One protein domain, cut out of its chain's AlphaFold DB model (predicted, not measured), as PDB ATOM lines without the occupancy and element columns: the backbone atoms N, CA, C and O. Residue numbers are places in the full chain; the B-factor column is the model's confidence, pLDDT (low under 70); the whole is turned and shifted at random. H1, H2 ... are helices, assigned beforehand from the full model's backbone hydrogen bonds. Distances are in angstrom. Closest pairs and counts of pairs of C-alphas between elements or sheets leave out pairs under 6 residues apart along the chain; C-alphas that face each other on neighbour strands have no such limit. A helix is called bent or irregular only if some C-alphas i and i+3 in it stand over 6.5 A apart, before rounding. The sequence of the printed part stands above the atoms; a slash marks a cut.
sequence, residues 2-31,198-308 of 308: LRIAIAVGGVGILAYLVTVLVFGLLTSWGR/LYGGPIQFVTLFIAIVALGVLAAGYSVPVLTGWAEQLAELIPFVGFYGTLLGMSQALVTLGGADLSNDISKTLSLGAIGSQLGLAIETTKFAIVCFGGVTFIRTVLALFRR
ATOM      1  N   LEU A   2     140.796 184.138 124.001       55.72
ATOM      2  CA  LEU A   2     141.600 184.696 122.892       55.72
ATOM      3  C   LEU A   2     143.080 184.248 122.881       55.72
ATOM      4  O   LEU A   2     143.591 183.851 121.843       55.72
ATOM      5  N   ARG A   3     143.759 184.226 124.038       55.94
ATOM      6  CA  ARG A   3     145.162 183.764 124.139       55.94
ATOM      7  C   ARG A   3     145.347 182.283 123.787       55.94
ATOM      8  O   ARG A   3     146.368 181.919 123.221       55.94
ATOM      9  N   ILE A   4     144.348 181.454 124.089       52.81
ATOM     10  CA  ILE A   4     144.356 180.023 123.760       52.81
ATOM     11  C   ILE A   4     144.126 179.852 122.257       52.81
ATOM     12  O   ILE A   4     144.876 179.135 121.612       52.81
ATOM     13  N   ALA A   5     143.174 180.582 121.671       55.19
ATOM     14  CA  ALA A   5     142.938 180.557 120.227       55.19
ATOM     15  C   ALA A   5     144.173 180.995 119.417       55.19
ATOM     16  O   ALA A   5     144.505 180.366 118.417       55.19
ATOM     17  N   ILE A   6     144.896 182.023 119.882       66.94
ATOM     18  CA  ILE A   6     146.142 182.487 119.252       66.94
ATOM     19  C   ILE A   6     147.258 181.441 119.390       66.94
ATOM     20  O   ILE A   6     147.979 181.202 118.427       66.94
ATOM     21  N   ALA A   7     147.385 180.780 120.546       61.66
ATOM     22  CA  ALA A   7     148.380 179.726 120.742       61.66
ATOM     23  C   ALA A   7     148.098 178.497 119.862       61.66
ATOM     24  O   ALA A   7     148.999 177.998 119.196       61.66
ATOM     25  N   VAL A   8     146.843 178.045 119.795       55.00
ATOM     26  CA  VAL A   8     146.443 176.895 118.969       55.00
ATOM     27  C   VAL A   8     146.574 177.208 117.475       55.00
ATOM     28  O   VAL A   8     147.151 176.416 116.733       55.00
ATOM     29  N   GLY A   9     146.109 178.382 117.036       60.47
ATOM     30  CA  GLY A   9     146.258 178.828 115.649       60.47
ATOM     31  C   GLY A   9     147.723 179.016 115.251       60.47
ATOM     32  O   GLY A   9     148.134 178.570 114.183       60.47
ATOM     33  N   GLY A  10     148.535 179.596 116.140       67.19
ATOM     34  CA  GLY A  10     149.972 179.768 115.936       67.19
ATOM     35  C   GLY A  10     150.717 178.439 115.823       67.19
ATOM     36  O   GLY A  10     151.526 178.278 114.914       67.19
ATOM     37  N   VAL A  11     150.410 177.461 116.682       62.91
ATOM     38  CA  VAL A  11     151.022 176.120 116.633       62.91
ATOM     39  C   VAL A  11     150.591 175.356 115.380       62.91
ATOM     40  O   VAL A  11     151.433 174.719 114.755       62.91
ATOM     41  N   GLY A  12     149.324 175.459 114.965       57.44
ATOM     42  CA  GLY A  12     148.844 174.842 113.726       57.44
ATOM     43  C   GLY A  12     149.526 175.413 112.478       57.44
ATOM     44  O   GLY A  12     149.999 174.655 111.633       57.44
ATOM     45  N   ILE A  13     149.651 176.741 112.395       66.56
ATOM     46  CA  ILE A  13     150.351 177.419 111.294       66.56
ATOM     47  C   ILE A  13     151.844 177.079 111.314       66.56
ATOM     48  O   ILE A  13     152.410 176.782 110.267       66.56
ATOM     49  N   LEU A  14     152.483 177.064 112.487       62.81
ATOM     50  CA  LEU A  14     153.894 176.705 112.615       62.81
ATOM     51  C   LEU A  14     154.138 175.245 112.209       62.81
ATOM     52  O   LEU A  14     155.066 174.978 111.458       62.81
ATOM     53  N   ALA A  15     153.295 174.306 112.646       57.28
ATOM     54  CA  ALA A  15     153.395 172.897 112.271       57.28
ATOM     55  C   ALA A  15     153.193 172.695 110.763       57.28
ATOM     56  O   ALA A  15     153.931 171.933 110.140       57.28
ATOM     57  N   TYR A  16     152.240 173.414 110.162       62.09
ATOM     58  CA  TYR A  16     152.044 173.427 108.714       62.09
ATOM     59  C   TYR A  16     153.272 173.981 107.986       62.09
ATOM     60  O   TYR A  16     153.787 173.324 107.088       62.09
ATOM     61  N   LEU A  17     153.799 175.135 108.406       62.75
ATOM     62  CA  LEU A  17     154.986 175.744 107.805       62.75
ATOM     63  C   LEU A  17     156.230 174.868 107.962       62.75
ATOM     64  O   LEU A  17     156.981 174.725 107.006       62.75
ATOM     65  N   VAL A  18     156.434 174.241 109.122       66.88
ATOM     66  CA  VAL A  18     157.532 173.290 109.348       66.88
ATOM     67  C   VAL A  18     157.357 172.066 108.463       66.88
ATOM     68  O   VAL A  18     158.329 171.614 107.877       66.88
ATOM     69  N   THR A  19     156.136 171.560 108.299       57.53
ATOM     70  CA  THR A  19     155.880 170.422 107.412       57.53
ATOM     71  C   THR A  19     156.129 170.798 105.956       57.53
ATOM     72  O   THR A  19     156.820 170.065 105.268       57.53
ATOM     73  N   VAL A  20     155.641 171.950 105.485       59.12
ATOM     74  CA  VAL A  20     155.887 172.449 104.122       59.12
ATOM     75  C   VAL A  20     157.374 172.721 103.896       59.12
ATOM     76  O   VAL A  20     157.889 172.403 102.831       59.12
ATOM     77  N   LEU A  21     158.086 173.257 104.888       65.81
ATOM     78  CA  LEU A  21     159.518 173.533 104.801       65.81
ATOM     79  C   LEU A  21     160.345 172.244 104.828       65.81
ATOM     80  O   LEU A  21     161.239 172.089 104.007       65.81
ATOM     81  N   VAL A  22     160.023 171.291 105.705       61.28
ATOM     82  CA  VAL A  22     160.657 169.967 105.744       61.28
ATOM     83  C   VAL A  22     160.342 169.191 104.470       61.28
ATOM     84  O   VAL A  22     161.243 168.597 103.904       61.28
ATOM     85  N   PHE A  23     159.110 169.236 103.964       52.34
ATOM     86  CA  PHE A  23     158.736 168.574 102.716       52.34
ATOM     87  C   PHE A  23     159.375 169.257 101.506       52.34
ATOM     88  O   PHE A  23     159.874 168.576 100.625       52.34
ATOM     89  N   GLY A  24     159.444 170.586 101.473       55.81
ATOM     90  CA  GLY A  24     160.162 171.350 100.452       55.81
ATOM     91  C   GLY A  24     161.669 171.086 100.477       55.81
ATOM     92  O   GLY A  24     162.291 170.934  99.429       55.81
ATOM     93  N   LEU A  25     162.266 170.947 101.663       55.94
ATOM     94  CA  LEU A  25     163.665 170.545 101.813       55.94
ATOM     95  C   LEU A  25     163.863 169.081 101.403       55.94
ATOM     96  O   LEU A  25     164.738 168.791 100.606       55.94
ATOM     97  N   LEU A  26     163.019 168.153 101.845       48.47
ATOM     98  CA  LEU A  26     163.140 166.737 101.489       48.47
ATOM     99  C   LEU A  26     162.856 166.477 100.003       48.47
ATOM    100  O   LEU A  26     163.528 165.645  99.407       48.47
ATOM    101  N   THR A  27     161.931 167.206  99.375       48.94
ATOM    102  CA  THR A  27     161.654 167.097  97.930       48.94
ATOM    103  C   THR A  27     162.692 167.821  97.078       48.94
ATOM    104  O   THR A  27     163.043 167.318  96.019       48.94
ATOM    105  N   SER A  28     163.265 168.940  97.540       43.88
ATOM    106  CA  SER A  28     164.406 169.569  96.845       43.88
ATOM    107  C   SER A  28     165.700 168.755  96.962       43.88
ATOM    108  O   SER A  28     166.568 168.858  96.095       43.88
ATOM    109  N   TRP A  29     165.823 167.919  98.000       43.31
ATOM    110  CA  TRP A  29     166.916 166.952  98.168       43.31
ATOM    111  C   TRP A  29     166.620 165.612  97.490       43.31
ATOM    112  O   TRP A  29     167.543 164.924  97.058       43.31
ATOM    113  N   GLY A  30     165.342 165.280  97.312       39.09
ATOM    114  CA  GLY A  30     164.848 164.288  96.366       39.09
ATOM    115  C   GLY A  30     164.954 164.794  94.931       39.09
ATOM    116  O   GLY A  30     163.973 164.761  94.197       39.09
ATOM    117  N   ARG A  31     166.144 165.254  94.513       38.69
ATOM    118  CA  ARG A  31     166.494 165.232  93.089       38.69
ATOM    119  C   ARG A  31     166.183 163.832  92.600       38.69
ATOM    120  O   ARG A  31     166.653 162.879  93.217       38.69
ATOM    121  N   LEU A 198     151.435 157.852  91.776       37.41
ATOM    122  CA  LEU A 198     150.311 158.583  92.360       37.41
ATOM    123  C   LEU A 198     149.693 157.881  93.584       37.41
ATOM    124  O   LEU A 198     148.996 158.557  94.327       37.41
ATOM    125  N   TYR A 199     149.969 156.597  93.866       47.28
ATOM    126  CA  TYR A 199     149.532 155.930  95.105       47.28
ATOM    127  C   TYR A 199     150.409 156.233  96.334       47.28
ATOM    128  O   TYR A 199     149.939 156.057  97.460       47.28
ATOM    129  N   GLY A 200     151.631 156.755  96.167       52.97
ATOM    130  CA  GLY A 200     152.439 157.229  97.302       52.97
ATOM    131  C   GLY A 200     151.859 158.484  97.964       52.97
ATOM    132  O   GLY A 200     151.880 158.613  99.190       52.97
ATOM    133  N   GLY A 201     151.264 159.372  97.160       67.12
ATOM    134  CA  GLY A 201     150.643 160.619  97.619       67.12
ATOM    135  C   GLY A 201     149.482 160.420  98.609       67.12
ATOM    136  O   GLY A 201     149.499 161.040  99.670       67.12
ATOM    137  N   PRO A 202     148.499 159.542  98.334       73.06
ATOM    138  CA  PRO A 202     147.378 159.261  99.224       73.06
ATOM    139  C   PRO A 202     147.796 158.806 100.619       73.06
ATOM    140  O   PRO A 202     147.209 159.255 101.597       73.06
ATOM    141  N   ILE A 203     148.815 157.950 100.740       77.06
ATOM    142  CA  ILE A 203     149.206 157.425 102.054       77.06
ATOM    143  C   ILE A 203     149.957 158.482 102.850       77.06
ATOM    144  O   ILE A 203     149.615 158.714 104.005       77.06
ATOM    145  N   GLN A 204     150.897 159.197 102.222       76.06
ATOM    146  CA  GLN A 204     151.557 160.344 102.853       76.06
ATOM    147  C   GLN A 204     150.538 161.411 103.281       76.06
ATOM    148  O   GLN A 204     150.635 161.953 104.380       76.06
ATOM    149  N   PHE A 205     149.514 161.660 102.460       73.94
ATOM    150  CA  PHE A 205     148.417 162.565 102.792       73.94
ATOM    151  C   PHE A 205     147.612 162.086 104.006       73.94
ATOM    152  O   PHE A 205     147.369 162.875 104.915       73.94
ATOM    153  N   VAL A 206     147.232 160.805 104.067       75.25
ATOM    154  CA  VAL A 206     146.503 160.243 105.218       75.25
ATOM    155  C   VAL A 206     147.358 160.301 106.486       75.25
ATOM    156  O   VAL A 206     146.865 160.722 107.531       75.25
ATOM    157  N   THR A 207     148.644 159.950 106.404       83.75
ATOM    158  CA  THR A 207     149.592 160.067 107.521       83.75
ATOM    159  C   THR A 207     149.675 161.506 108.031       83.75
ATOM    160  O   THR A 207     149.576 161.743 109.237       83.75
ATOM    161  N   LEU A 208     149.797 162.477 107.122       81.56
ATOM    162  CA  LEU A 208     149.826 163.896 107.467       81.56
ATOM    163  C   LEU A 208     148.501 164.359 108.082       81.56
ATOM    164  O   LEU A 208     148.499 165.083 109.075       81.56
ATOM    165  N   PHE A 209     147.374 163.930 107.519       78.50
ATOM    166  CA  PHE A 209     146.049 164.266 108.023       78.50
ATOM    167  C   PHE A 209     145.862 163.778 109.463       78.50
ATOM    168  O   PHE A 209     145.471 164.563 110.324       78.50
ATOM    169  N   ILE A 210     146.216 162.521 109.754       79.31
ATOM    170  CA  ILE A 210     146.161 161.968 111.115       79.31
ATOM    171  C   ILE A 210     147.056 162.778 112.057       79.31
ATOM    172  O   ILE A 210     146.623 163.117 113.157       79.31
ATOM    173  N   ALA A 211     148.262 163.153 111.619       84.38
ATOM    174  CA  ALA A 211     149.161 163.982 112.416       84.38
ATOM    175  C   ALA A 211     148.559 165.361 112.735       84.38
ATOM    176  O   ALA A 211     148.582 165.789 113.887       84.38
ATOM    177  N   ILE A 212     147.959 166.038 111.752       82.25
ATOM    178  CA  ILE A 212     147.302 167.340 111.948       82.25
ATOM    179  C   ILE A 212     146.109 167.213 112.899       82.25
ATOM    180  O   ILE A 212     145.961 168.038 113.803       82.25
ATOM    181  N   VAL A 213     145.275 166.181 112.739       79.88
ATOM    182  CA  VAL A 213     144.137 165.936 113.637       79.88
ATOM    183  C   VAL A 213     144.632 165.654 115.055       79.88
ATOM    184  O   VAL A 213     144.125 166.262 115.996       79.88
ATOM    185  N   ALA A 214     145.659 164.817 115.225       86.31
ATOM    186  CA  ALA A 214     146.259 164.542 116.529       86.31
ATOM    187  C   ALA A 214     146.771 165.828 117.199       86.31
ATOM    188  O   ALA A 214     146.492 166.058 118.375       86.31
ATOM    189  N   LEU A 215     147.440 166.711 116.448       86.06
ATOM    190  CA  LEU A 215     147.883 168.018 116.946       86.06
ATOM    191  C   LEU A 215     146.716 168.934 117.318       86.06
ATOM    192  O   LEU A 215     146.757 169.576 118.367       86.06
ATOM    193  N   GLY A 216     145.667 168.982 116.496       81.44
ATOM    194  CA  GLY A 216     144.464 169.763 116.779       81.44
ATOM    195  C   GLY A 216     143.762 169.298 118.056       81.44
ATOM    196  O   GLY A 216     143.396 170.118 118.898       81.44
ATOM    197  N   VAL A 217     143.642 167.980 118.241       85.25
ATOM    198  CA  VAL A 217     143.058 167.377 119.446       85.25
ATOM    199  C   VAL A 217     143.959 167.602 120.666       85.25
ATOM    200  O   VAL A 217     143.440 167.946 121.724       85.25
ATOM    201  N   LEU A 218     145.288 167.501 120.535       85.56
ATOM    202  CA  LEU A 218     146.249 167.853 121.596       85.56
ATOM    203  C   LEU A 218     146.085 169.306 122.046       85.56
ATOM    204  O   LEU A 218     146.033 169.595 123.241       85.56
ATOM    205  N   ALA A 219     145.976 170.216 121.082       81.50
ATOM    206  CA  ALA A 219     145.845 171.640 121.331       81.50
ATOM    207  C   ALA A 219     144.503 171.987 122.006       81.50
ATOM    208  O   ALA A 219     144.471 172.767 122.959       81.50
ATOM    209  N   ALA A 220     143.400 171.362 121.573       81.19
ATOM    210  CA  ALA A 220     142.088 171.496 122.212       81.19
ATOM    211  C   ALA A 220     142.029 170.811 123.591       81.19
ATOM    212  O   ALA A 220     141.389 171.304 124.524       81.19
ATOM    213  N   GLY A 221     142.727 169.683 123.732       78.38
ATOM    214  CA  GLY A 221     142.785 168.858 124.933       78.38
ATOM    215  C   GLY A 221     143.652 169.411 126.052       78.38
ATOM    216  O   GLY A 221     143.599 168.880 127.161       78.38
ATOM    217  N   TYR A 222     144.368 170.517 125.829       74.44
ATOM    218  CA  TYR A 222     145.109 171.213 126.884       74.44
ATOM    219  C   TYR A 222     144.255 171.449 128.146       74.44
ATOM    220  O   TYR A 222     144.731 171.291 129.269       74.44
ATOM    221  N   SER A 223     142.961 171.734 127.961       74.62
ATOM    222  CA  SER A 223     142.004 171.966 129.051       74.62
ATOM    223  C   SER A 223     141.176 170.730 129.441       74.62
ATOM    224  O   SER A 223     140.518 170.751 130.478       74.62
ATOM    225  N   VAL A 224     141.175 169.661 128.633       83.44
ATOM    226  CA  VAL A 224     140.281 168.499 128.790       83.44
ATOM    227  C   VAL A 224     141.092 167.194 128.716       83.44
ATOM    228  O   VAL A 224     141.462 166.777 127.619       83.44
ATOM    229  N   PRO A 225     141.322 166.498 129.850       82.25
ATOM    230  CA  PRO A 225     142.139 165.276 129.907       82.25
ATOM    231  C   PRO A 225     141.665 164.143 128.988       82.25
ATOM    232  O   PRO A 225     142.465 163.333 128.527       82.25
ATOM    233  N   VAL A 226     140.363 164.083 128.699       83.25
ATOM    234  CA  VAL A 226     139.816 163.082 127.776       83.25
ATOM    235  C   VAL A 226     140.418 163.273 126.385       83.25
ATOM    236  O   VAL A 226     140.957 162.326 125.832       83.25
ATOM    237  N   LEU A 227     140.427 164.498 125.851       80.06
ATOM    238  CA  LEU A 227     140.938 164.775 124.504       80.06
ATOM    239  C   LEU A 227     142.437 164.471 124.372       80.06
ATOM    240  O   LEU A 227     142.865 164.004 123.322       80.06
ATOM    241  N   THR A 228     143.234 164.646 125.431       82.31
ATOM    242  CA  THR A 228     144.647 164.238 125.390       82.31
ATOM    243  C   THR A 228     144.816 162.738 125.147       82.31
ATOM    244  O   THR A 228     145.661 162.369 124.340       82.31
ATOM    245  N   GLY A 229     143.969 161.887 125.738       81.56
ATOM    246  CA  GLY A 229     144.013 160.442 125.481       81.56
ATOM    247  C   GLY A 229     143.651 160.076 124.036       81.56
ATOM    248  O   GLY A 229     144.255 159.185 123.450       81.56
ATOM    249  N   TRP A 230     142.721 160.809 123.415       82.50
ATOM    250  CA  TRP A 230     142.372 160.605 122.001       82.50
ATOM    251  C   TRP A 230     143.524 160.980 121.071       82.50
ATOM    252  O   TRP A 230     143.802 160.277 120.104       82.50
ATOM    253  N   ALA A 231     144.213 162.082 121.361       84.19
ATOM    254  CA  ALA A 231     145.355 162.492 120.560       84.19
ATOM    255  C   ALA A 231     146.534 161.515 120.663       84.19
ATOM    256  O   ALA A 231     147.252 161.342 119.683       84.19
ATOM    257  N   GLU A 232     146.719 160.854 121.809       86.62
ATOM    258  CA  GLU A 232     147.724 159.796 121.974       86.62
ATOM    259  C   GLU A 232     147.410 158.583 121.103       86.62
ATOM    260  O   GLU A 232     148.261 158.154 120.329       86.62
ATOM    261  N   GLN A 233     146.162 158.111 121.135       87.38
ATOM    262  CA  GLN A 233     145.717 157.013 120.274       87.38
ATOM    263  C   GLN A 233     145.875 157.355 118.785       87.38
ATOM    264  O   GLN A 233     146.320 156.525 117.994       87.38
ATOM    265  N   LEU A 234     145.558 158.592 118.388       83.38
ATOM    266  CA  LEU A 234     145.755 159.050 117.010       83.38
ATOM    267  C   LEU A 234     147.237 159.149 116.633       83.38
ATOM    268  O   LEU A 234     147.601 158.793 115.515       83.38
ATOM    269  N   ALA A 235     148.092 159.615 117.544       89.88
ATOM    270  CA  ALA A 235     149.528 159.683 117.307       89.88
ATOM    271  C   ALA A 235     150.113 158.282 117.084       89.88
ATOM    272  O   ALA A 235     150.890 158.089 116.153       89.88
ATOM    273  N   GLU A 236     149.693 157.295 117.876       91.62
ATOM    274  CA  GLU A 236     150.129 155.902 117.736       91.62
ATOM    275  C   GLU A 236     149.761 155.290 116.379       91.62
ATOM    276  O   GLU A 236     150.507 154.452 115.881       91.62
ATOM    277  N   LEU A 237     148.683 155.743 115.726       86.00
ATOM    278  CA  LEU A 237     148.289 155.268 114.391       86.00
ATOM    279  C   LEU A 237     149.231 155.722 113.267       86.00
ATOM    280  O   LEU A 237     149.339 155.036 112.250       86.00
ATOM    281  N   ILE A 238     149.926 156.851 113.428       89.88
ATOM    282  CA  ILE A 238     150.800 157.438 112.398       89.88
ATOM    283  C   ILE A 238     151.848 156.430 111.875       89.88
ATOM    284  O   ILE A 238     151.884 156.208 110.659       89.88
ATOM    285  N   PRO A 239     152.680 155.783 112.723       90.31
ATOM    286  CA  PRO A 239     153.668 154.812 112.253       90.31
ATOM    287  C   PRO A 239     153.032 153.576 111.606       90.31
ATOM    288  O   PRO A 239     153.580 153.069 110.627       90.31
ATOM    289  N   PHE A 240     151.866 153.114 112.079       88.31
ATOM    290  CA  PHE A 240     151.169 151.976 111.468       88.31
ATOM    291  C   PHE A 240     150.706 152.286 110.044       88.31
ATOM    292  O   PHE A 240     150.867 151.455 109.152       88.31
ATOM    293  N   VAL A 241     150.178 153.489 109.806       84.81
ATOM    294  CA  VAL A 241     149.757 153.917 108.465       84.81
ATOM    295  C   VAL A 241     150.960 154.055 107.528       84.81
ATOM    296  O   VAL A 241     150.895 153.604 106.384       84.81
ATOM    297  N   GLY A 242     152.077 154.607 108.010       87.00
ATOM    298  CA  GLY A 242     153.323 154.665 107.236       87.00
ATOM    299  C   GLY A 242     153.851 153.282 106.854       87.00
ATOM    300  O   GLY A 242     154.162 153.031 105.688       87.00
ATOM    301  N   PHE A 243     153.880 152.360 107.819       86.50
ATOM    302  CA  PHE A 243     154.287 150.975 107.594       86.50
ATOM    303  C   PHE A 243     153.369 150.265 106.592       86.50
ATOM    304  O   PHE A 243     153.846 149.605 105.668       86.50
ATOM    305  N   TYR A 244     152.053 150.453 106.715       85.19
ATOM    306  CA  TYR A 244     151.085 149.929 105.755       85.19
ATOM    307  C   TYR A 244     151.350 150.450 104.335       85.19
ATOM    308  O   TYR A 244     151.349 149.672 103.382       85.19
ATOM    309  N   GLY A 245     151.669 151.739 104.183       82.00
ATOM    310  CA  GLY A 245     152.053 152.292 102.884       82.00
ATOM    311  C   GLY A 245     153.321 151.700 102.304       82.00
ATOM    312  O   GLY A 245     153.397 151.451 101.100       82.00
ATOM    313  N   THR A 246     154.283 151.384 103.163       88.19
ATOM    314  CA  THR A 246     155.502 150.694 102.743       88.19
ATOM    315  C   THR A 246     155.206 149.284 102.246       88.19
ATOM    316  O   THR A 246     155.703 148.903 101.187       88.19
ATOM    317  N   LEU A 247     154.346 148.531 102.940       85.00
ATOM    318  CA  LEU A 247     153.918 147.204 102.489       85.00
ATOM    319  C   LEU A 247     153.198 147.257 101.140       85.00
ATOM    320  O   LEU A 247     153.446 146.406 100.286       85.00
ATOM    321  N   LEU A 248     152.344 148.260 100.916       78.56
ATOM    322  CA  LEU A 248     151.681 148.446  99.625       78.56
ATOM    323  C   LEU A 248     152.684 148.747  98.504       78.56
ATOM    324  O   LEU A 248     152.620 148.107  97.454       78.56
ATOM    325  N   GLY A 249     153.636 149.655  98.734       80.44
ATOM    326  CA  GLY A 249     154.680 149.973  97.754       80.44
ATOM    327  C   GLY A 249     155.581 148.774  97.438       80.44
ATOM    328  O   GLY A 249     155.847 148.487  96.273       80.44
ATOM    329  N   MET A 250     155.982 148.010  98.459       85.19
ATOM    330  CA  MET A 250     156.760 146.780  98.276       85.19
ATOM    331  C   MET A 250     155.969 145.690  97.544       85.19
ATOM    332  O   MET A 250     156.516 145.024  96.668       85.19
ATOM    333  N   SER A 251     154.684 145.515  97.859       78.88
ATOM    334  CA  SER A 251     153.815 144.549  97.174       78.88
ATOM    335  C   SER A 251     153.700 144.864  95.680       78.88
ATOM    336  O   SER A 251     153.847 143.976  94.842       78.88
ATOM    337  N   GLN A 252     153.541 146.140  95.320       75.44
ATOM    338  CA  GLN A 252     153.539 146.562  93.916       75.44
ATOM    339  C   GLN A 252     154.887 146.324  93.228       75.44
ATOM    340  O   GLN A 252     154.916 145.863  92.082       75.44
ATOM    341  N   ALA A 253     155.997 146.552  93.932       78.06
ATOM    342  CA  ALA A 253     157.329 146.268  93.408       78.06
ATOM    343  C   ALA A 253     157.506 144.770  93.114       78.06
ATOM    344  O   ALA A 253     158.041 144.400  92.070       78.06
ATOM    345  N   LEU A 254     156.978 143.898  93.981       79.62
ATOM    346  CA  LEU A 254     156.979 142.447  93.779       79.62
ATOM    347  C   LEU A 254     156.077 142.005  92.619       79.62
ATOM    348  O   LEU A 254     156.463 141.123  91.858       79.62
ATOM    349  N   VAL A 255     154.909 142.630  92.437       74.62
ATOM    350  CA  VAL A 255     154.046 142.373  91.267       74.62
ATOM    351  C   VAL A 255     154.759 142.773  89.974       74.62
ATOM    352  O   VAL A 255     154.745 142.023  88.999       74.62
ATOM    353  N   THR A 256     155.435 143.923  89.982       75.19
ATOM    354  CA  THR A 256     156.238 144.411  88.851       75.19
ATOM    355  C   THR A 256     157.383 143.446  88.536       75.19
ATOM    356  O   THR A 256     157.622 143.138  87.371       75.19
ATOM    357  N   LEU A 257     158.042 142.909  89.567       77.00
ATOM    358  CA  LEU A 257     159.081 141.890  89.423       77.00
ATOM    359  C   LEU A 257     158.531 140.577  88.844       77.00
ATOM    360  O   LEU A 257     159.161 139.995  87.968       77.00
ATOM    361  N   GLY A 258     157.358 140.124  89.291       76.19
ATOM    362  CA  GLY A 258     156.725 138.899  88.793       76.19
ATOM    363  C   GLY A 258     156.255 138.987  87.335       76.19
ATOM    364  O   GLY A 258     156.170 137.966  86.659       76.19
ATOM    365  N   GLY A 259     155.970 140.197  86.844       71.81
ATOM    366  CA  GLY A 259     155.621 140.460  85.445       71.81
ATOM    367  C   GLY A 259     156.808 140.814  84.545       71.81
ATOM    368  O   GLY A 259     156.617 141.001  83.342       71.81
ATOM    369  N   ALA A 260     158.017 140.941  85.098       71.00
ATOM    370  CA  ALA A 260     159.200 141.295  84.330       71.00
ATOM    371  C   ALA A 260     159.672 140.099  83.490       71.00
ATOM    372  O   ALA A 260     160.067 139.062  84.021       71.00
ATOM    373  N   ASP A 261     159.662 140.251  82.165       63.72
ATOM    374  CA  ASP A 261     160.266 139.274  81.261       63.72
ATOM    375  C   ASP A 261     161.799 139.370  81.348       63.72
ATOM    376  O   ASP A 261     162.417 140.346  80.904       63.72
ATOM    377  N   LEU A 262     162.402 138.348  81.957       65.19
ATOM    378  CA  LEU A 262     163.839 138.232  82.210       65.19
ATOM    379  C   LEU A 262     164.623 137.688  81.001       65.19
ATOM    380  O   LEU A 262     165.811 137.397  81.135       65.19
ATOM    381  N   SER A 263     164.003 137.510  79.834       66.38
ATOM    382  CA  SER A 263     164.681 136.933  78.665       66.38
ATOM    383  C   SER A 263     165.629 137.898  77.936       66.38
ATOM    384  O   SER A 263     166.548 137.440  77.260       66.38
ATOM    385  N   ASN A 264     165.470 139.218  78.099       69.56
ATOM    386  CA  ASN A 264     166.293 140.244  77.445       69.56
ATOM    387  C   ASN A 264     166.989 141.142  78.487       69.56
ATOM    388  O   ASN A 264     166.369 141.638  79.426       69.56
ATOM    389  N   ASP A 265     168.292 141.385  78.336       64.62
ATOM    390  CA  ASP A 265     169.067 142.189  79.293       64.62
ATOM    391  C   ASP A 265     168.597 143.649  79.377       64.62
ATOM    392  O   ASP A 265     168.653 144.271  80.439       64.62
ATOM    393  N   ILE A 266     168.034 144.187  78.294       57.38
ATOM    394  CA  ILE A 266     167.476 145.542  78.284       57.38
ATOM    395  C   ILE A 266     166.139 145.584  79.040       57.38
ATOM    396  O   ILE A 266     165.895 146.520  79.807       57.38
ATOM    397  N   SER A 267     165.278 144.565  78.890       57.66
ATOM    398  CA  SER A 267     164.023 144.491  79.655       57.66
ATOM    399  C   SER A 267     164.290 144.301  81.145       57.66
ATOM    400  O   SER A 267     163.604 144.925  81.957       57.66
ATOM    401  N   LYS A 268     165.333 143.547  81.524       63.59
ATOM    402  CA  LYS A 268     165.787 143.445  82.922       63.59
ATOM    403  C   LYS A 268     166.116 144.815  83.510       63.59
ATOM    404  O   LYS A 268     165.563 145.167  84.550       63.59
ATOM    405  N   THR A 269     166.967 145.598  82.846       61.84
ATOM    406  CA  THR A 269     167.419 146.909  83.351       61.84
ATOM    407  C   THR A 269     166.257 147.882  83.553       61.84
ATOM    408  O   THR A 269     166.171 148.547  84.585       61.84
ATOM    409  N   LEU A 270     165.311 147.918  82.612       65.06
ATOM    410  CA  LEU A 270     164.122 148.769  82.716       65.06
ATOM    411  C   LEU A 270     163.205 148.350  83.873       65.06
ATOM    412  O   LEU A 270     162.709 149.197  84.616       65.06
ATOM    413  N   SER A 271     163.026 147.042  84.060       66.88
ATOM    414  CA  SER A 271     162.216 146.485  85.150       66.88
ATOM    415  C   SER A 271     162.824 146.796  86.519       66.88
ATOM    416  O   SER A 271     162.121 147.209  87.440       66.88
ATOM    417  N   LEU A 272     164.150 146.663  86.639       73.06
ATOM    418  CA  LEU A 272     164.912 146.968  87.851       73.06
ATOM    419  C   LEU A 272     164.784 148.441  88.266       73.06
ATOM    420  O   LEU A 272     164.610 148.719  89.452       73.06
ATOM    421  N   GLY A 273     164.809 149.375  87.309       71.69
ATOM    422  CA  GLY A 273     164.635 150.805  87.590       71.69
ATOM    423  C   GLY A 273     163.265 151.134  88.194       71.69
ATOM    424  O   GLY A 273     163.177 151.862  89.185       71.69
ATOM    425  N   ALA A 274     162.193 150.552  87.648       72.56
ATOM    426  CA  ALA A 274     160.837 150.745  88.167       72.56
ATOM    427  C   ALA A 274     160.673 150.174  89.588       72.56
ATOM    428  O   ALA A 274     160.103 150.831  90.460       72.56
ATOM    429  N   ILE A 275     161.231 148.986  89.837       77.44
ATOM    430  CA  ILE A 275     161.232 148.338  91.157       77.44
ATOM    431  C   ILE A 275     161.994 149.192  92.175       77.44
ATOM    432  O   ILE A 275     161.492 149.445  93.269       77.44
ATOM    433  N   GLY A 276     163.185 149.677  91.809       75.19
ATOM    434  CA  GLY A 276     164.005 150.526  92.674       75.19
ATOM    435  C   GLY A 276     163.292 151.816  93.077       75.19
ATOM    436  O   GLY A 276     163.304 152.182  94.251       75.19
ATOM    437  N   SER A 277     162.600 152.460  92.133       77.50
ATOM    438  CA  SER A 277     161.799 153.661  92.401       77.50
ATOM    439  C   SER A 277     160.654 153.392  93.389       77.50
ATOM    440  O   SER A 277     160.487 154.132  94.360       77.50
ATOM    441  N   GLN A 278     159.910 152.294  93.214       78.38
ATOM    442  CA  GLN A 278     158.805 151.932  94.113       78.38
ATOM    443  C   GLN A 278     159.284 151.565  95.522       78.38
ATOM    444  O   GLN A 278     158.670 151.975  96.507       78.38
ATOM    445  N   LEU A 279     160.405 150.844  95.635       81.38
ATOM    446  CA  LEU A 279     161.030 150.548  96.925       81.38
ATOM    447  C   LEU A 279     161.542 151.818  97.612       81.38
ATOM    448  O   LEU A 279     161.342 151.985  98.815       81.38
ATOM    449  N   GLY A 280     162.157 152.728  96.851       81.25
ATOM    450  CA  GLY A 280     162.595 154.028  97.352       81.25
ATOM    451  C   GLY A 280     161.424 154.834  97.911       81.25
ATOM    452  O   GLY A 280     161.463 155.257  99.065       81.25
ATOM    453  N   LEU A 281     160.343 154.956  97.139       81.81
ATOM    454  CA  LEU A 281     159.124 155.643  97.563       81.81
ATOM    455  C   LEU A 281     158.524 155.006  98.825       81.81
ATOM    456  O   LEU A 281     158.177 155.719  99.764       81.81
ATOM    457  N   ALA A 282     158.448 153.672  98.879       83.69
ATOM    458  CA  ALA A 282     157.953 152.938 100.039       83.69
ATOM    459  C   ALA A 282     158.756 153.288 101.302       83.69
ATOM    460  O   ALA A 282     158.177 153.662 102.320       83.69
ATOM    461  N   ILE A 283     160.086 153.272 101.231       86.69
ATOM    462  CA  ILE A 283     160.945 153.638 102.366       86.69
ATOM    463  C   ILE A 283     160.719 155.098 102.791       86.69
ATOM    464  O   ILE A 283     160.618 155.378 103.989       86.69
ATOM    465  N   GLU A 284     160.586 156.022 101.837       84.56
ATOM    466  CA  GLU A 284     160.294 157.430 102.133       84.56
ATOM    467  C   GLU A 284     158.937 157.612 102.837       84.56
ATOM    468  O   GLU A 284     158.829 158.441 103.742       84.56
ATOM    469  N   THR A 285     157.917 156.799 102.526       84.31
ATOM    470  CA  THR A 285     156.632 156.853 103.258       84.31
ATOM    471  C   THR A 285     156.774 156.500 104.741       84.31
ATOM    472  O   THR A 285     156.208 157.194 105.589       84.31
ATOM    473  N   THR A 286     157.573 155.482 105.087       89.25
ATOM    474  CA  THR A 286     157.841 155.146 106.496       89.25
ATOM    475  C   THR A 286     158.647 156.244 107.182       89.25
ATOM    476  O   THR A 286     158.302 156.642 108.296       89.25
ATOM    477  N   LYS A 287     159.689 156.783 106.530       87.31
ATOM    478  CA  LYS A 287     160.470 157.901 107.089       87.31
ATOM    479  C   LYS A 287     159.573 159.094 107.405       87.31
ATOM    480  O   LYS A 287     159.640 159.633 108.507       87.31
ATOM    481  N   PHE A 288     158.702 159.461 106.467       86.56
ATOM    482  CA  PHE A 288     157.748 160.548 106.646       86.56
ATOM    483  C   PHE A 288     156.830 160.312 107.853       86.56
ATOM    484  O   PHE A 288     156.694 161.189 108.706       86.56
ATOM    485  N   ALA A 289     156.272 159.107 107.991       90.31
ATOM    486  CA  ALA A 289     155.434 158.759 109.134       90.31
ATOM    487  C   ALA A 289     156.177 158.843 110.476       90.31
ATOM    488  O   ALA A 289     155.631 159.371 111.444       90.31
ATOM    489  N   ILE A 290     157.433 158.389 110.532       91.69
ATOM    490  CA  ILE A 290     158.271 158.498 111.735       91.69
ATOM    491  C   ILE A 290     158.508 159.969 112.100       91.69
ATOM    492  O   ILE A 290     158.403 160.332 113.272       91.69
ATOM    493  N   VAL A 291     158.781 160.828 111.113       88.31
ATOM    494  CA  VAL A 291     158.964 162.271 111.334       88.31
ATOM    495  C   VAL A 291     157.682 162.909 111.871       88.31
ATOM    496  O   VAL A 291     157.734 163.628 112.871       88.31
ATOM    497  N   CYS A 292     156.524 162.609 111.277       87.69
ATOM    498  CA  CYS A 292     155.230 163.082 111.772       87.69
ATOM    499  C   CYS A 292     154.973 162.626 113.216       87.69
ATOM    500  O   CYS A 292     154.629 163.443 114.068       87.69
ATOM    501  N   PHE A 293     155.193 161.344 113.513       93.06
ATOM    502  CA  PHE A 293     155.018 160.782 114.852       93.06
ATOM    503  C   PHE A 293     155.930 161.449 115.892       93.06
ATOM    504  O   PHE A 293     155.477 161.844 116.973       93.06
ATOM    505  N   GLY A 294     157.210 161.619 115.551       88.81
ATOM    506  CA  GLY A 294     158.186 162.310 116.389       88.81
ATOM    507  C   GLY A 294     157.785 163.762 116.656       88.81
ATOM    508  O   GLY A 294     157.836 164.206 117.802       88.81
ATOM    509  N   GLY A 295     157.299 164.472 115.634       86.62
ATOM    510  CA  GLY A 295     156.790 165.839 115.764       86.62
ATOM    511  C   GLY A 295     155.601 165.947 116.724       86.62
ATOM    512  O   GLY A 295     155.603 166.797 117.617       86.62
ATOM    513  N   VAL A 296     154.619 165.048 116.603       89.88
ATOM    514  CA  VAL A 296     153.451 165.010 117.501       89.88
ATOM    515  C   VAL A 296     153.869 164.715 118.945       89.88
ATOM    516  O   VAL A 296     153.443 165.405 119.875       89.88
ATOM    517  N   THR A 297     154.759 163.741 119.143       90.75
ATOM    518  CA  THR A 297     155.235 163.339 120.476       90.75
ATOM    519  C   THR A 297     156.085 164.428 121.133       90.75
ATOM    520  O   THR A 297     155.975 164.663 122.343       90.75
ATOM    521  N   PHE A 298     156.902 165.138 120.352       89.12
ATOM    522  CA  PHE A 298     157.665 166.291 120.820       89.12
ATOM    523  C   PHE A 298     156.738 167.403 121.317       89.12
ATOM    524  O   PHE A 298     156.861 167.833 122.465       89.12
ATOM    525  N   ILE A 299     155.755 167.811 120.504       86.94
ATOM    526  CA  ILE A 299     154.788 168.855 120.878       86.94
ATOM    527  C   ILE A 299     154.020 168.455 122.141       86.94
ATOM    528  O   ILE A 299     153.882 169.269 123.054       86.94
ATOM    529  N   ARG A 300     153.590 167.192 122.249       88.81
ATOM    530  CA  ARG A 300     152.964 166.668 123.473       88.81
ATOM    531  C   ARG A 300     153.860 166.864 124.695       88.81
ATOM    532  O   ARG A 300     153.396 167.346 125.724       88.81
ATOM    533  N   THR A 301     155.130 166.486 124.587       88.25
ATOM    534  CA  THR A 301     156.090 166.560 125.698       88.25
ATOM    535  C   THR A 301     156.298 168.005 126.146       88.25
ATOM    536  O   THR A 301     156.285 168.293 127.341       88.25
ATOM    537  N   VAL A 302     156.405 168.930 125.190       86.38
ATOM    538  CA  VAL A 302     156.500 170.369 125.461       86.38
ATOM    539  C   VAL A 302     155.244 170.882 126.173       86.38
ATOM    540  O   VAL A 302     155.355 171.550 127.198       86.38
ATOM    541  N   LEU A 303     154.046 170.535 125.694       84.81
ATOM    542  CA  LEU A 303     152.789 170.942 126.335       84.81
ATOM    543  C   LEU A 303     152.642 170.381 127.758       84.81
ATOM    544  O   LEU A 303     152.137 171.072 128.641       84.81
ATOM    545  N   ALA A 304     153.107 169.153 127.999       84.88
ATOM    546  CA  ALA A 304     153.088 168.538 129.323       84.88
ATOM    547  C   ALA A 304     154.010 169.256 130.323       84.88
ATOM    548  O   ALA A 304     153.673 169.339 131.504       84.88
ATOM    549  N   LEU A 305     155.141 169.807 129.860       87.38
ATOM    550  CA  LEU A 305     156.043 170.609 130.693       87.38
ATOM    551  C   LEU A 305     155.396 171.925 131.137       87.38
ATOM    552  O   LEU A 305     155.530 172.288 132.298       87.38
ATOM    553  N   PHE A 306     154.652 172.598 130.255       84.81
ATOM    554  CA  PHE A 306     153.955 173.851 130.584       84.81
ATOM    555  C   PHE A 306     152.736 173.680 131.498       84.81
ATOM    556  O   PHE A 306     152.209 174.667 132.006       84.81
ATOM    557  N   ARG A 307     152.257 172.444 131.681       79.81
ATOM    558  CA  ARG A 307     151.105 172.145 132.540       79.81
ATOM    559  C   ARG A 307     151.482 171.996 134.020       79.81
ATOM    560  O   ARG A 307     150.580 171.998 134.856       79.81
ATOM    561  N   ARG A 308     152.769 171.812 134.326       73.56
ATOM    562  CA  ARG A 308     153.300 171.767 135.696       73.56
ATOM    563  C   ARG A 308     153.548 173.175 136.214       73.56
ATOM    564  O   ARG A 308     153.262 173.382 137.411       73.56
TER     565      ARG A 308
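This is residues 2 to 31 and 198 to 308 of the 308 residues of an uncharacterized protein of Mesorhizobium sp. M2A.F.Ca.ET.040.01.1.1 (UniProt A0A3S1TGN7). Look for a long, loose rod of nearly aligned helices, a bundle of H1, H2, H3a, H3b and H4 side by side. H4 makes most of its length; H3, bent but nearly straight, folds back along it, H2 packs on both, and H1 is joined to the rest by a few contacts with H2. The printed part has 141 residues with four named helices, H1 to H4 in chain order, and no named strand: all helix. It is loose, with a radius of gyration of the C-alphas of 19.3 A and spans of 68 by 29 by 21 A.

Find C-alpha 265 at (169.067, 142.189, 79.293); from there H4 runs 62.1 A to C-alpha 306 at (153.955, 173.851, 130.584). H3, residues 225 to 258, was assigned as one helix by its hydrogen bonds but is bent: C-alphas 236 and 239 are 6.6 A apart. Its arms are H3a, residues 225 to 236, 17.3 A, and H3b, residues 239 to 258, 28.5 A. H2 is residues 200 to 221, 31.5 A, and H1 residues 2 to 29, 39.6 A.

H3b and H4 form a helical hairpin, closest at the C-alphas of Thr 246 and Ala 282, 4.3 A. H2 touches H4 the same way at a shallow tilt of 3 degrees, closest at the C-alphas of Ala 211 and Cys 292, 6.2 A. H1, with residues 8 to 12 alone, touches H2, closest at the C-alphas of Val 8 and Ala 219, 5.8 A; it is apart from H3a and H3b. In H1, H2, H3a, H3b and H4 every O i to N i+4 pair is within hydrogen-bond range.

The C-alphas of Leu 2 and Ser 263, the two farthest apart, are 69.1 A apart. Residues 32 to 197 are not printed; C-alphas 31 and 198 are 17.5 A apart across the cut. No link printed whole is long. Confidence is under 70 at residues 2 to 31, 198 to 201 and 261 to 271.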